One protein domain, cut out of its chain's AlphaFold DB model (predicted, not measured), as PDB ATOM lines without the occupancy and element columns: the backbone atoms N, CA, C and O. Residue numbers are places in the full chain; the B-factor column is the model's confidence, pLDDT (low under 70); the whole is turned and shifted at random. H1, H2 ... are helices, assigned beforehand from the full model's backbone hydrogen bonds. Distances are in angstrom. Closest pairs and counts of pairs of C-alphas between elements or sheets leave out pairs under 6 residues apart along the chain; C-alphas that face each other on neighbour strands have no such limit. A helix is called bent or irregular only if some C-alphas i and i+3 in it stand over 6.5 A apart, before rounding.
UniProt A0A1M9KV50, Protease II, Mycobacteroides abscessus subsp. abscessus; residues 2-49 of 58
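AT A GLANCE: This is residues 2 to 49 of the 58 residues of the protein "Protease II" of Mycobacteroides abscessus subsp. abscessus (UniProt A0A1M9KV50). A long helix, H2, folds back beside a long stretch with no named element, making a loose, flat loop with a short helix, H1, at its beginning. Residues 12 to 19 run out along the length of the loop, residues 20 to 29 turn the chain round, and H2 returns toward the other end, while residues 6 to 11 stick out free. The printed part has 48 residues with two named helices, H1 and then H2, and no named strand; its class is all helix. The whole is loose, with a radius of gyration of the C-alphas of 13.6 A, and the C-alphas span 37 by 26 by 11 A.

IN THESE COORDINATES: H1 is residues 2 to 7, and its first C-alpha, that of Ala 2, is at (-57.305, -23.201, -23.366). Residues 8 to 29 follow with no named element; in them C-alpha 12 is at (-58.520, -21.004, -38.276) and C-alpha 19 at (-46.863, -36.667, -27.521). H2 is residues 30 to 48 and measures 27.4 A from first to last C-alpha; C-alpha 30 is at (-36.129, -42.337, -37.041) and C-alpha 48 is at (-54.044, -23.841, -46.335). From C-alpha 12 to C-alpha 19 x rises while y falls, and along H2 x falls while y rises.

HOW THE PARTS SIT: H1 and H2 are apart, with no C-alpha of the one within 8 A of the other. Residues 6 to 11, of which 6 and 7 belong to H1, stand free. In H1 and H2 every O i to N i+4 pair is within hydrogen-bond range. Neither helix is bent.

THE WHOLE: The two C-alphas farthest apart are those of Thr 9 and Arg 30, at 37.6 A. The printed part has no cut, and the 22 residues between H1 and H2 are a long link. The mean pLDDT of the printed part is 77.0, and it is under 70 at residues 2 to 6, residue 19 and residues 21 to 28.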
ATOM      1  N   ALA A   2     -55.909 -23.608 -23.592       61.38
ATOM      2  CA  ALA A   2     -57.305 -23.201 -23.366       61.38
ATOM      3  C   ALA A   2     -57.517 -21.689 -23.578       61.38
ATOM      4  O   ALA A   2     -58.428 -21.289 -24.289       61.38
ATOM      5  N   GLU A   3     -56.607 -20.863 -23.062       69.19
ATOM      6  CA  GLU A   3     -56.672 -19.404 -23.221       69.19
ATOM      7  C   GLU A   3     -56.475 -18.951 -24.675       69.19
ATOM      8  O   GLU A   3     -57.228 -18.121 -25.162       69.19
ATOM      9  N   LEU A   4     -55.558 -19.588 -25.414       68.44
ATOM     10  CA  LEU A   4     -55.310 -19.292 -26.833       68.44
ATOM     11  C   LEU A   4     -56.538 -19.579 -27.721       68.44
ATOM     12  O   LEU A   4     -56.768 -18.883 -28.701       68.44
ATOM     13  N   ARG A   5     -57.348 -20.591 -27.369       66.88
ATOM     14  CA  ARG A   5     -58.636 -20.855 -28.036       66.88
ATOM     15  C   ARG A   5     -59.704 -19.822 -27.671       66.88
ATOM     16  O   ARG A   5     -60.612 -19.610 -28.460       66.88
ATOM     17  N   HIS A   6     -59.611 -19.222 -26.489       68.38
ATOM     18  CA  HIS A   6     -60.602 -18.279 -25.972       68.38
ATOM     19  C   HIS A   6     -60.373 -16.842 -26.447       68.38
ATOM     20  O   HIS A   6     -61.328 -16.081 -26.552       68.38
ATOM     21  N   THR A   7     -59.121 -16.466 -26.713       80.50
ATOM     22  CA  THR A   7     -58.730 -15.097 -27.084       80.50
ATOM     23  C   THR A   7     -58.440 -14.920 -28.571       80.50
ATOM     24  O   THR A   7     -58.196 -13.798 -29.016       80.50
ATOM     25  N   THR A   8     -58.457 -16.000 -29.356       77.38
ATOM     26  CA  THR A   8     -58.240 -15.910 -30.802       77.38
ATOM     27  C   THR A   8     -59.358 -15.117 -31.478       77.38
ATOM     28  O   THR A   8     -60.540 -15.351 -31.242       77.38
ATOM     29  N   THR A   9     -58.975 -14.190 -32.354       78.38
ATOM     30  CA  THR A   9     -59.882 -13.439 -33.237       78.38
ATOM     31  C   THR A   9     -59.944 -14.025 -34.650       78.38
ATOM     32  O   THR A   9     -60.685 -13.527 -35.491       78.38
ATOM     33  N   GLY A  10     -59.152 -15.068 -34.927       75.94
ATOM     34  CA  GLY A  10     -59.127 -15.766 -36.211       75.94
ATOM     35  C   GLY A  10     -59.963 -17.047 -36.206       75.94
ATOM     36  O   GLY A  10     -60.028 -17.745 -35.197       75.94
ATOM     37  N   GLU A  11     -60.539 -17.384 -37.363       79.50
ATOM     38  CA  GLU A  11     -61.420 -18.551 -37.560       79.50
ATOM     39  C   GLU A  11     -60.664 -19.874 -37.796       79.50
ATOM     40  O   GLU A  11     -61.266 -20.944 -37.880       79.50
ATOM     41  N   ARG A  12     -59.331 -19.827 -37.927       81.12
ATOM     42  CA  ARG A  12     -58.520 -21.004 -38.276       81.12
ATOM     43  C   ARG A  12     -58.397 -21.968 -37.085       81.12
ATOM     44  O   ARG A  12     -58.225 -21.518 -35.951       81.12
ATOM     45  N   PRO A  13     -58.427 -23.293 -37.320       81.19
ATOM     46  CA  PRO A  13     -58.417 -24.276 -36.246       81.19
ATOM     47  C   PRO A  13     -57.091 -24.261 -35.477       81.19
ATOM     48  O   PRO A  13     -56.008 -24.357 -36.050       81.19
ATOM     49  N   ILE A  14     -57.184 -24.193 -34.148       81.56
ATOM     50  CA  ILE A  14     -56.036 -24.310 -33.244       81.56
ATOM     51  C   ILE A  14     -55.956 -25.759 -32.761       81.56
ATOM     52  O   ILE A  14     -56.921 -26.282 -32.195       81.56
ATOM     53  N   LEU A  15     -54.805 -26.408 -32.946       83.75
ATOM     54  CA  LEU A  15     -54.560 -27.779 -32.500       83.75
ATOM     55  C   LEU A  15     -53.420 -27.821 -31.477       83.75
ATOM     56  O   LEU A  15     -52.340 -27.293 -31.715       83.75
ATOM     57  N   LEU A  16     -53.664 -28.491 -30.349       84.50
ATOM     58  CA  LEU A  16     -52.619 -28.906 -29.416       84.50
ATOM     59  C   LEU A  16     -52.406 -30.405 -29.611       84.50
ATOM     60  O   LEU A  16     -53.273 -31.193 -29.237       84.50
ATOM     61  N   LYS A  17     -51.270 -30.787 -30.195       80.81
ATOM     62  CA  LYS A  17     -50.833 -32.183 -30.270       80.81
ATOM     63  C   LYS A  17     -49.852 -32.443 -29.134       80.81
ATOM     64  O   LYS A  17     -48.823 -31.779 -29.052       80.81
ATOM     65  N   THR A  18     -50.194 -33.387 -28.265       76.94
ATOM     66  CA  THR A  18     -49.347 -33.803 -27.144       76.94
ATOM     67  C   THR A  18     -48.823 -35.203 -27.416       76.94
ATOM     68  O   THR A  18     -49.609 -36.139 -27.562       76.94
ATOM     69  N   GLU A  19     -47.503 -35.355 -27.445       67.06
ATOM     70  CA  GLU A  19     -46.863 -36.667 -27.521       67.06
ATOM     71  C   GLU A  19     -46.861 -37.325 -26.138       67.06
ATOM     72  O   GLU A  19     -46.220 -36.832 -25.215       67.06
ATOM     73  N   MET A  20     -47.568 -38.446 -25.981       70.44
ATOM     74  CA  MET A  20     -47.638 -39.180 -24.704       70.44
ATOM     75  C   MET A  20     -46.502 -40.206 -24.526       70.44
ATOM     76  O   MET A  20     -46.356 -40.781 -23.452       70.44
ATOM     77  N   THR A  21     -45.700 -40.445 -25.570       59.50
ATOM     78  CA  THR A  21     -44.615 -41.450 -25.590       59.50
ATOM     79  C   THR A  21     -43.220 -40.817 -25.678       59.50
ATOM     80  O   THR A  21     -42.217 -41.465 -25.387       59.50
ATOM     81  N   ALA A  22     -43.135 -39.540 -26.053       60.69
ATOM     82  CA  ALA A  22     -41.891 -38.793 -26.159       60.69
ATOM     83  C   ALA A  22     -41.521 -38.165 -24.807       60.69
ATOM     84  O   ALA A  22     -42.289 -37.379 -24.259       60.69
ATOM     85  N   GLY A  23     -40.338 -38.470 -24.271       63.66
ATOM     86  CA  GLY A  23     -39.770 -37.693 -23.163       63.66
ATOM     87  C   GLY A  23     -39.265 -36.318 -23.628       63.66
ATOM     88  O   GLY A  23     -39.440 -35.927 -24.780       63.66
ATOM     89  N   HIS A  24     -38.531 -35.608 -22.764       59.91
ATOM     90  CA  HIS A  24     -37.958 -34.276 -23.045       59.91
ATOM     91  C   HIS A  24     -36.971 -34.231 -24.241       59.91
ATOM     92  O   HIS A  24     -36.539 -33.157 -24.647       59.91
ATOM     93  N   GLY A  25     -36.619 -35.391 -24.811       59.00
ATOM     94  CA  GLY A  25     -35.761 -35.551 -25.991       59.00
ATOM     95  C   GLY A  25     -36.490 -35.931 -27.290       59.00
ATOM     96  O   GLY A  25     -35.824 -36.288 -28.261       59.00
ATOM     97  N   GLY A  26     -37.826 -35.883 -27.324       61.78
ATOM     98  CA  GLY A  26     -38.617 -36.332 -28.475       61.78
ATOM     99  C   GLY A  26     -38.729 -37.860 -28.562       61.78
ATOM    100  O   GLY A  26     -38.158 -38.592 -27.748       61.78
ATOM    101  N   ILE A  27     -39.489 -38.371 -29.537       62.19
ATOM    102  CA  ILE A  27     -39.526 -39.816 -29.789       62.19
ATOM    103  C   ILE A  27     -38.181 -40.227 -30.402       62.19
ATOM    104  O   ILE A  27     -37.795 -39.751 -31.469       62.19
ATOM    105  N   SER A  28     -37.455 -41.133 -29.748       62.75
ATOM    106  CA  SER A  28     -36.087 -41.545 -30.105       62.75
ATOM    107  C   SER A  28     -35.986 -42.454 -31.347       62.75
ATOM    108  O   SER A  28     -34.982 -43.138 -31.549       62.75
ATOM    109  N   GLY A  29     -37.000 -42.457 -32.220       72.88
ATOM    110  CA  GLY A  29     -37.071 -43.296 -33.417       72.88
ATOM    111  C   GLY A  29     -37.017 -42.494 -34.719       72.88
ATOM    112  O   GLY A  29     -37.767 -41.537 -34.897       72.88
ATOM    113  N   ARG A  30     -36.193 -42.933 -35.685       71.88
ATOM    114  CA  ARG A  30     -36.129 -42.337 -37.041       71.88
ATOM    115  C   ARG A  30     -37.505 -42.265 -37.715       71.88
ATOM    116  O   ARG A  30     -37.860 -41.232 -38.271       71.88
ATOM    117  N   TYR A  31     -38.283 -43.345 -37.622       79.69
ATOM    118  CA  TYR A  31     -39.627 -43.419 -38.202       79.69
ATOM    119  C   TYR A  31     -40.637 -42.524 -37.488       79.69
ATOM    120  O   TYR A  31     -41.513 -41.956 -38.127       79.69
ATOM    121  N   GLU A  32     -40.501 -42.369 -36.177       78.69
ATOM    122  CA  GLU A  32     -41.407 -41.544 -35.379       78.69
ATOM    123  C   GLU A  32     -41.192 -40.057 -35.669       78.69
ATOM    124  O   GLU A  32     -42.158 -39.324 -35.859       78.69
ATOM    125  N   ARG A  33     -39.935 -39.641 -35.887       79.38
ATOM    126  CA  ARG A  33     -39.626 -38.306 -36.416       79.38
ATOM    127  C   ARG A  33     -40.272 -38.068 -37.783       79.38
ATOM    128  O   ARG A  33     -40.832 -37.004 -38.017       79.38
ATOM    129  N   TRP A  34     -40.212 -39.043 -38.692       83.31
ATOM    130  CA  TRP A  34     -40.855 -38.910 -40.003       83.31
ATOM    131  C   TRP A  34     -42.377 -38.828 -39.906       83.31
ATOM    132  O   TRP A  34     -42.978 -38.025 -40.614       83.31
ATOM    133  N   LYS A  35     -43.002 -39.600 -39.009       84.56
ATOM    134  CA  LYS A  35     -44.444 -39.497 -38.737       84.56
ATOM    135  C   LYS A  35     -44.816 -38.122 -38.190       84.56
ATOM    136  O   LYS A  35     -45.821 -37.556 -38.612       84.56
ATOM    137  N   GLU A  36     -44.007 -37.567 -37.293       83.75
ATOM    138  CA  GLU A  36     -44.223 -36.226 -36.754       83.75
ATOM    139  C   GLU A  36     -44.145 -35.157 -37.850       83.75
ATOM    140  O   GLU A  36     -45.063 -34.344 -37.978       83.75
ATOM    141  N   SER A  37     -43.113 -35.206 -38.698       86.56
ATOM    142  CA  SER A  37     -42.981 -34.293 -39.839       86.56
ATOM    143  C   SER A  37     -44.122 -34.452 -40.849       86.56
ATOM    144  O   SER A  37     -44.665 -33.455 -41.318       86.56
ATOM    145  N   ALA A  38     -44.531 -35.686 -41.156       88.44
ATOM    146  CA  ALA A  38     -45.653 -35.951 -42.054       88.44
ATOM    147  C   ALA A  38     -46.965 -35.375 -41.505       88.44
ATOM    148  O   ALA A  38     -47.722 -34.755 -42.248       88.44
ATOM    149  N   PHE A  39     -47.208 -35.517 -40.198       88.88
ATOM    150  CA  PHE A  39     -48.378 -34.943 -39.542       88.88
ATOM    151  C   PHE A  39     -48.393 -33.411 -39.632       88.88
ATOM    152  O   PHE A  39     -49.416 -32.827 -39.983       88.88
ATOM    153  N   GLN A  40     -47.264 -32.754 -39.345       87.94
ATOM    154  CA  GLN A  40     -47.157 -31.292 -39.419       87.94
ATOM    155  C   GLN A  40     -47.411 -30.775 -40.839       87.94
ATOM    156  O   GLN A  40     -48.149 -29.807 -41.014       87.94
ATOM    157  N   LEU A  41     -46.844 -31.437 -41.852       87.81
ATOM    158  CA  LEU A  41     -47.056 -31.080 -43.254       87.81
ATOM    159  C   LEU A  41     -48.512 -31.285 -43.680       87.81
ATOM    160  O   LEU A  41     -49.093 -30.390 -44.284       87.81
ATOM    161  N   ALA A  42     -49.120 -32.420 -43.329       88.69
ATOM    162  CA  ALA A  42     -50.521 -32.688 -43.641       88.69
ATOM    163  C   ALA A  42     -51.454 -31.645 -43.006       88.69
ATOM    164  O   ALA A  42     -52.328 -31.114 -43.684       88.69
ATOM    165  N   TRP A  43     -51.225 -31.292 -41.737       87.69
ATOM    166  CA  TRP A  43     -52.016 -30.276 -41.038       87.69
ATOM    167  C   TRP A  43     -51.857 -28.878 -41.648       87.69
ATOM    168  O   TRP A  43     -52.830 -28.137 -41.766       87.69
ATOM    169  N   LEU A  44     -50.645 -28.513 -42.083       87.94
ATOM    170  CA  LEU A  44     -50.416 -27.248 -42.785       87.94
ATOM    171  C   LEU A  44     -51.141 -27.198 -44.131       87.94
ATOM    172  O   LEU A  44     -51.739 -26.173 -44.452       87.94
ATOM    173  N   LEU A  45     -51.098 -28.285 -44.905       87.94
ATOM    174  CA  LEU A  45     -51.799 -28.372 -46.186       87.94
ATOM    175  C   LEU A  45     -53.316 -28.275 -45.998       87.94
ATOM    176  O   LEU A  45     -53.948 -27.507 -46.715       87.94
ATOM    177  N   ASP A  46     -53.866 -28.960 -44.994       86.88
ATOM    178  CA  ASP A  46     -55.289 -28.910 -44.634       86.88
ATOM    179  C   ASP A  46     -55.735 -27.483 -44.266       86.88
ATOM    180  O   ASP A  46     -56.695 -26.944 -44.815       86.88
ATOM    181  N   ILE A  47     -54.957 -26.790 -43.427       87.06
ATOM    182  CA  ILE A  47     -55.238 -25.402 -43.029       87.06
ATOM    183  C   ILE A  47     -55.119 -24.406 -44.189       87.06
ATOM    184  O   ILE A  47     -55.787 -23.364 -44.193       87.06
ATOM    185  N   LEU A  48     -54.233 -24.672 -45.147       87.44
ATOM    186  CA  LEU A  48     -54.044 -23.841 -46.335       87.44
ATOM    187  C   LEU A  48     -55.023 -24.188 -47.466       87.44
ATOM    188  O   LEU A  48     -55.036 -23.474 -48.466       87.44
ATOM    189  N   GLY A  49     -55.830 -25.246 -47.324       83.94
ATOM    190  CA  GLY A  49     -56.679 -25.758 -48.401       83.94
ATOM    191  C   GLY A  49     -55.879 -26.302 -49.590       83.94
ATOM    192  O   GLY A  49     -56.377 -26.330 -50.710       83.94
TER     193      GLY A  49